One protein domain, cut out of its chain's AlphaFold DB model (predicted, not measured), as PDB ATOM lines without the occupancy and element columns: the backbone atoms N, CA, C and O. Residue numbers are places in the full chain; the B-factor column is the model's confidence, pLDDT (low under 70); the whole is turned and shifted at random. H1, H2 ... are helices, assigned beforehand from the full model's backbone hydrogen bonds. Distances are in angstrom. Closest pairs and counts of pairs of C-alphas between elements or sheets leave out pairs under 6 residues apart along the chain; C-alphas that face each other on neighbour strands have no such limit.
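Overview. This is residues 20 to 67 of the 242 residues of an uncharacterized protein of Prevotella sp (UniProt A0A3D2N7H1). One long, straight helix, H1, makes one side of an open, loosely folded chain; from its far end a wide loop swings out, comes back through the very short helix H2, and a tail without a named element, residues 57 to 67, runs back toward the level of the beginning of H1. Residues 44 to 52 stick out as the free part of that loop. The printed part has 48 residues, with two named helices in the order H1, H2 and no named strand; the class is all helix, though the helices hold 22 of the 48 residues. The whole is loose, with a radius of gyration of the C-alphas of 12.8 A, and only just flat, spanning 37 by 25 by 13 A.

Arrangement. Start with H1, residues 20 to 37, and go on to H2, residues 53 to 56; the two are apart, with no C-alpha of the one within 8 A of the other. In H1, 13 of 14 O i to N i+4 pairs are within hydrogen-bond range; H2 is too short for such a pair, and its one O i to N i+3 pair is within range.

Along the chain. Find C-alpha 20 at (-25.486, -35.427, -27.637); from there H1 runs 25.7 A to C-alpha 37 at (-28.916, -31.501, -52.793). H2 begins at C-alpha 53, at (-31.738, -20.485, -42.220), and ends 5.2 A away at C-alpha 56.

Size, cuts and confidence. The two C-alphas farthest apart are those of Thr 44 and Lys 67, at 39.5 A, while the C-alphas of Gly 20 and Lys 67 are 12.8 A apart. The printed part has no cut, and the link from H1 to H2, 15 residues, is long. Look at the B-factor column: the mean pLDDT of the printed part is 73.2, and the model's confidence is low, under 70, at residues 39 to 57.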
ATOM      1  N   GLY A  20     -25.510 -36.676 -26.871       88.69
ATOM      2  CA  GLY A  20     -25.486 -35.427 -27.637       88.69
ATOM      3  C   GLY A  20     -24.322 -35.307 -28.633       88.69
ATOM      4  O   GLY A  20     -24.474 -34.625 -29.644       88.69
ATOM      5  N   MET A  21     -23.183 -35.976 -28.408       90.25
ATOM      6  CA  MET A  21     -22.081 -36.024 -29.380       90.25
ATOM      7  C   MET A  21     -22.444 -36.865 -30.607       90.25
ATOM      8  O   MET A  21     -22.180 -36.443 -31.732       90.25
ATOM      9  N   VAL A  22     -23.113 -38.002 -30.401       90.25
ATOM     10  CA  VAL A  22     -23.605 -38.866 -31.485       90.25
ATOM     11  C   VAL A  22     -24.653 -38.126 -32.318       90.25
ATOM     12  O   VAL A  22     -24.535 -38.054 -33.542       90.25
ATOM     13  N   ILE A  23     -25.629 -37.487 -31.661       90.81
ATOM     14  CA  ILE A  23     -26.659 -36.679 -32.338       90.81
ATOM     15  C   ILE A  23     -26.030 -35.523 -33.120       90.81
ATOM     16  O   ILE A  23     -26.411 -35.271 -34.263       90.81
ATOM     17  N   ARG A  24     -25.031 -34.839 -32.545       90.06
ATOM     18  CA  ARG A  24     -24.294 -33.774 -33.238       90.06
ATOM     19  C   ARG A  24     -23.633 -34.294 -34.514       90.06
ATOM     20  O   ARG A  24     -23.750 -33.639 -35.547       90.06
ATOM     21  N   GLY A  25     -22.974 -35.453 -34.455       92.19
ATOM     22  CA  GLY A  25     -22.362 -36.093 -35.621       92.19
ATOM     23  C   GLY A  25     -23.384 -36.413 -36.715       92.19
ATOM     24  O   GLY A  25     -23.185 -36.036 -37.869       92.19
ATOM     25  N   PHE A  26     -24.521 -37.014 -36.345       92.25
ATOM     26  CA  PHE A  26     -25.631 -37.288 -37.265       92.25
ATOM     27  C   PHE A  26     -26.140 -36.010 -37.952       92.25
ATOM     28  O   PHE A  26     -26.174 -35.933 -39.181       92.25
ATOM     29  N   VAL A  27     -26.451 -34.968 -37.173       90.50
ATOM     30  CA  VAL A  27     -26.928 -33.672 -37.685       90.50
ATOM     31  C   VAL A  27     -25.909 -33.032 -38.634       90.50
ATOM     32  O   VAL A  27     -26.287 -32.514 -39.685       90.50
ATOM     33  N   GLN A  28     -24.613 -33.079 -38.304       89.75
ATOM     34  CA  GLN A  28     -23.548 -32.561 -39.170       89.75
ATOM     35  C   GLN A  28     -23.455 -33.329 -40.494       89.75
ATOM     36  O   GLN A  28     -23.363 -32.700 -41.551       89.75
ATOM     37  N   GLY A  29     -23.528 -34.662 -40.448       91.81
ATOM     38  CA  GLY A  29     -23.547 -35.512 -41.638       91.81
ATOM     39  C   GLY A  29     -24.732 -35.196 -42.552       91.81
ATOM     40  O   GLY A  29     -24.551 -34.964 -43.748       91.81
ATOM     41  N   CYS A  30     -25.933 -35.078 -41.984       91.38
ATOM     42  CA  CYS A  30     -27.126 -34.695 -42.733       91.38
ATOM     43  C   CYS A  30     -27.029 -33.285 -43.326       91.38
ATOM     44  O   CYS A  30     -27.393 -33.098 -44.481       91.38
ATOM     45  N   ASN A  31     -26.511 -32.298 -42.587       87.44
ATOM     46  CA  ASN A  31     -26.290 -30.949 -43.119       87.44
ATOM     47  C   ASN A  31     -25.309 -30.964 -44.303       87.44
ATOM     48  O   ASN A  31     -25.542 -30.278 -45.296       87.44
ATOM     49  N   LYS A  32     -24.233 -31.762 -44.229       87.94
ATOM     50  CA  LYS A  32     -23.292 -31.944 -45.343       87.94
ATOM     51  C   LYS A  32     -24.006 -32.518 -46.570       87.94
ATOM     52  O   LYS A  32     -23.907 -31.932 -47.640       87.94
ATOM     53  N   ALA A  33     -24.767 -33.601 -46.403       90.19
ATOM     54  CA  ALA A  33     -25.551 -34.202 -47.484       90.19
ATOM     55  C   ALA A  33     -26.592 -33.227 -48.066       90.19
ATOM     56  O   ALA A  33     -26.703 -33.091 -49.280       90.19
ATOM     57  N   TYR A  34     -27.304 -32.490 -47.212       87.81
ATOM     58  CA  TYR A  34     -28.328 -31.525 -47.616       87.81
ATOM     59  C   TYR A  34     -27.770 -30.405 -48.502       87.81
ATOM     60  O   TYR A  34     -28.385 -30.057 -49.508       87.81
ATOM     61  N   ARG A  35     -26.570 -29.898 -48.193       85.38
ATOM     62  CA  ARG A  35     -25.872 -28.887 -49.012       85.38
ATOM     63  C   ARG A  35     -25.528 -29.369 -50.417       85.38
ATOM     64  O   ARG A  35     -25.382 -28.539 -51.303       85.38
ATOM     65  N   HIS A  36     -25.378 -30.677 -50.622       86.38
ATOM     66  CA  HIS A  36     -25.152 -31.235 -51.956       86.38
ATOM     67  C   HIS A  36     -26.440 -31.319 -52.788       86.38
ATOM     68  O   HIS A  36     -26.362 -31.397 -54.008       86.38
ATOM     69  N   ILE A  37     -27.611 -31.310 -52.142       85.31
ATOM     70  CA  ILE A  37     -28.916 -31.501 -52.793       85.31
ATOM     71  C   ILE A  37     -29.624 -30.159 -53.023       85.31
ATOM     72  O   ILE A  37     -30.341 -30.000 -54.008       85.31
ATOM     73  N   VAL A  38     -29.441 -29.185 -52.126       78.50
ATOM     74  CA  VAL A  38     -30.091 -27.872 -52.219       78.50
ATOM     75  C   VAL A  38     -29.112 -26.829 -52.759       78.50
ATOM     76  O   VAL A  38     -28.079 -26.603 -52.125       78.50
ATOM     77  N   PRO A  39     -29.423 -26.153 -53.885       66.69
ATOM     78  CA  PRO A  39     -28.608 -25.057 -54.397       66.69
ATOM     79  C   PRO A  39     -28.471 -23.971 -53.329       66.69
ATOM     80  O   PRO A  39     -29.477 -23.449 -52.841       66.69
ATOM     81  N   GLN A  40     -27.239 -23.631 -52.948       63.59
ATOM     82  CA  GLN A  40     -27.003 -22.529 -52.018       63.59
ATOM     83  C   GLN A  40     -27.508 -21.234 -52.659       63.59
ATOM     84  O   GLN A  40     -27.043 -20.843 -53.729       63.59
ATOM     85  N   LYS A  41     -28.463 -20.554 -52.017       56.50
ATOM     86  CA  LYS A  41     -28.791 -19.180 -52.400       56.50
ATOM     87  C   LYS A  41     -27.643 -18.288 -51.930       56.50
ATOM     88  O   LYS A  41     -27.324 -18.273 -50.746       56.50
ATOM     89  N   THR A  42     -27.037 -17.529 -52.839       47.59
ATOM     90  CA  THR A  42     -26.149 -16.412 -52.489       47.59
ATOM     91  C   THR A  42     -26.920 -15.432 -51.607       47.59
ATOM     92  O   THR A  42     -27.874 -14.798 -52.055       47.59
ATOM     93  N   VAL A  43     -26.549 -15.353 -50.331       50.31
ATOM     94  CA  VAL A  43     -27.215 -14.516 -49.329       50.31
ATOM     95  C   VAL A  43     -26.839 -13.050 -49.572       50.31
ATOM     96  O   VAL A  43     -25.714 -12.654 -49.293       50.31
ATOM     97  N   THR A  44     -27.772 -12.234 -50.068       42.19
ATOM     98  CA  THR A  44     -27.609 -10.768 -50.222       42.19
ATOM     99  C   THR A  44     -28.546  -9.939 -49.329       42.19
ATOM    100  O   THR A  44     -28.602  -8.723 -49.473       42.19
ATOM    101  N   ALA A  45     -29.271 -10.547 -48.377       44.88
ATOM    102  CA  ALA A  45     -30.285  -9.836 -47.582       44.88
ATOM    103  C   ALA A  45     -29.800  -9.368 -46.179       44.88
ATOM    104  O   ALA A  45     -29.075 -10.115 -45.502       44.88
ATOM    105  N   PRO A  46     -30.225  -8.171 -45.701       40.84
ATOM    106  CA  PRO A  46     -29.804  -7.586 -44.420       40.84
ATOM    107  C   PRO A  46     -30.274  -8.378 -43.189       40.84
ATOM    108  O   PRO A  46     -31.217  -9.163 -43.236       40.84
ATOM    109  N   ALA A  47     -29.597  -8.165 -42.059       48.19
ATOM    110  CA  ALA A  47     -29.653  -8.994 -40.851       48.19
ATOM    111  C   ALA A  47     -30.883  -8.804 -39.927       48.19
ATOM    112  O   ALA A  47     -30.861  -9.298 -38.800       48.19
ATOM    113  N   THR A  48     -31.935  -8.098 -40.346       44.25
ATOM    114  CA  THR A  48     -32.988  -7.608 -39.431       44.25
ATOM    115  C   THR A  48     -34.293  -8.409 -39.407       44.25
ATOM    116  O   THR A  48     -35.111  -8.183 -38.519       44.25
ATOM    117  N   GLU A  49     -34.485  -9.397 -40.282       44.94
ATOM    118  CA  GLU A  49     -35.634 -10.313 -40.212       44.94
ATOM    119  C   GLU A  49     -35.219 -11.691 -39.676       44.94
ATOM    120  O   GLU A  49     -34.071 -12.112 -39.841       44.94
ATOM    121  N   LYS A  50     -36.140 -12.416 -39.018       44.66
ATOM    122  CA  LYS A  50     -35.928 -13.809 -38.577       44.66
ATOM    123  C   LYS A  50     -35.538 -14.667 -39.788       44.66
ATOM    124  O   LYS A  50     -36.405 -15.168 -40.495       44.66
ATOM    125  N   ARG A  51     -34.230 -14.818 -40.019       48.91
ATOM    126  CA  ARG A  51     -33.659 -15.544 -41.160       48.91
ATOM    127  C   ARG A  51     -34.217 -16.962 -41.224       48.91
ATOM    128  O   ARG A  51     -34.010 -17.750 -40.299       48.91
ATOM    129  N   ASP A  52     -34.857 -17.305 -42.337       49.91
ATOM    130  CA  ASP A  52     -35.140 -18.694 -42.694       49.91
ATOM    131  C   ASP A  52     -33.813 -19.368 -43.086       49.91
ATOM    132  O   ASP A  52     -33.403 -19.375 -44.247       49.91
ATOM    133  N   ARG A  53     -33.092 -19.896 -42.084       52.16
ATOM    134  CA  ARG A  53     -31.738 -20.485 -42.220       52.16
ATOM    135  C   ARG A  53     -31.677 -21.711 -43.138       52.16
ATOM    136  O   ARG A  53     -30.594 -22.232 -43.398       52.16
ATOM    137  N   ARG A  54     -32.820 -22.182 -43.647       52.56
ATOM    138  CA  ARG A  54     -32.897 -23.253 -44.650       52.56
ATOM    139  C   ARG A  54     -32.185 -22.873 -45.952       52.56
ATOM    140  O   ARG A  54     -31.623 -23.747 -46.604       52.56
ATOM    141  N   GLY A  55     -32.141 -21.577 -46.287       49.66
ATOM    142  CA  GLY A  55     -31.381 -21.050 -47.429       49.66
ATOM    143  C   GLY A  55     -29.855 -21.089 -47.265       49.66
ATOM    144  O   GLY A  55     -29.148 -21.062 -48.268       49.66
ATOM    145  N   ASP A  56     -29.357 -21.235 -46.032       61.12
ATOM    146  CA  ASP A  56     -27.926 -21.200 -45.687       61.12
ATOM    147  C   ASP A  56     -27.281 -22.607 -45.693       61.12
ATOM    148  O   ASP A  56     -26.164 -22.808 -45.210       61.12
ATOM    149  N   GLY A  57     -27.995 -23.627 -46.191       65.56
ATOM    150  CA  GLY A  57     -27.513 -25.012 -46.213       65.56
ATOM    151  C   GLY A  57     -27.532 -25.697 -44.839       65.56
ATOM    152  O   GLY A  57     -26.667 -26.531 -44.551       65.56
ATOM    153  N   ILE A  58     -28.488 -25.331 -43.979       78.94
ATOM    154  CA  ILE A  58     -28.743 -25.964 -42.678       78.94
ATOM    155  C   ILE A  58     -30.101 -26.675 -42.731       78.94
ATOM    156  O   ILE A  58     -31.127 -26.041 -42.972       78.94
ATOM    157  N   LEU A  59     -30.101 -27.990 -42.490       84.50
ATOM    158  CA  LEU A  59     -31.296 -28.836 -42.494       84.50
ATOM    159  C   LEU A  59     -32.044 -28.806 -41.154       84.50
ATOM    160  O   LEU A  59     -33.273 -28.816 -41.139       84.50
ATOM    161  N   PHE A  60     -31.315 -28.781 -40.034       85.88
ATOM    162  CA  PHE A  60     -31.885 -28.859 -38.685       85.88
ATOM    163  C   PHE A  60     -31.668 -27.569 -37.888       85.88
ATOM    164  O   PHE A  60     -30.586 -26.982 -37.920       85.88
ATOM    165  N   GLU A  61     -32.682 -27.155 -37.127       82.62
ATOM    166  CA  GLU A  61     -32.539 -26.092 -36.126       82.62
ATOM    167  C   GLU A  61     -31.592 -26.518 -34.990       82.62
ATOM    168  O   GLU A  61     -31.286 -27.698 -34.806       82.62
ATOM    169  N   HIS A  62     -31.079 -25.544 -34.235       81.69
ATOM    170  CA  HIS A  62     -30.182 -25.829 -33.119       81.69
ATOM    171  C   HIS A  62     -30.930 -26.500 -31.959       81.69
ATOM    172  O   HIS A  62     -31.989 -26.033 -31.547       81.69
ATOM    173  N   GLY A  63     -30.317 -27.539 -31.387       82.56
ATOM    174  CA  GLY A  63     -30.865 -28.305 -30.269       82.56
ATOM    175  C   GLY A  63     -31.673 -29.527 -30.708       82.56
ATOM    176  O   GLY A  63     -31.973 -29.725 -31.882       82.56
ATOM    177  N   TYR A  64     -32.000 -30.380 -29.743       87.19
ATOM    178  CA  TYR A  64     -32.934 -31.488 -29.905       87.19
ATOM    179  C   TYR A  64     -33.704 -31.668 -28.597       87.19
ATOM    180  O   TYR A  64     -33.270 -31.199 -27.548       87.19
ATOM    181  N   ASN A  65     -34.852 -32.335 -28.674       87.88
ATOM    182  CA  ASN A  65     -35.618 -32.720 -27.498       87.88
ATOM    183  C   ASN A  65     -35.573 -34.239 -27.374       87.88
ATOM    184  O   ASN A  65     -36.011 -34.938 -28.288       87.88
ATOM    185  N   ASP A  66     -35.081 -34.738 -26.250       89.38
ATOM    186  CA  ASP A  66     -35.085 -36.151 -25.900       89.38
ATOM    187  C   ASP A  66     -36.006 -36.440 -24.715       89.38
ATOM    188  O   ASP A  66     -36.355 -35.577 -23.907       89.38
ATOM    189  N   LYS A  67     -36.467 -37.688 -24.657       90.06
ATOM    190  CA  LYS A  67     -37.239 -38.226 -23.541       90.06
ATOM    191  C   LYS A  67     -36.765 -39.641 -23.275       90.06
ATOM    192  O   LYS A  67     -36.622 -40.426 -24.209       90.06
TER     193      LYS A  67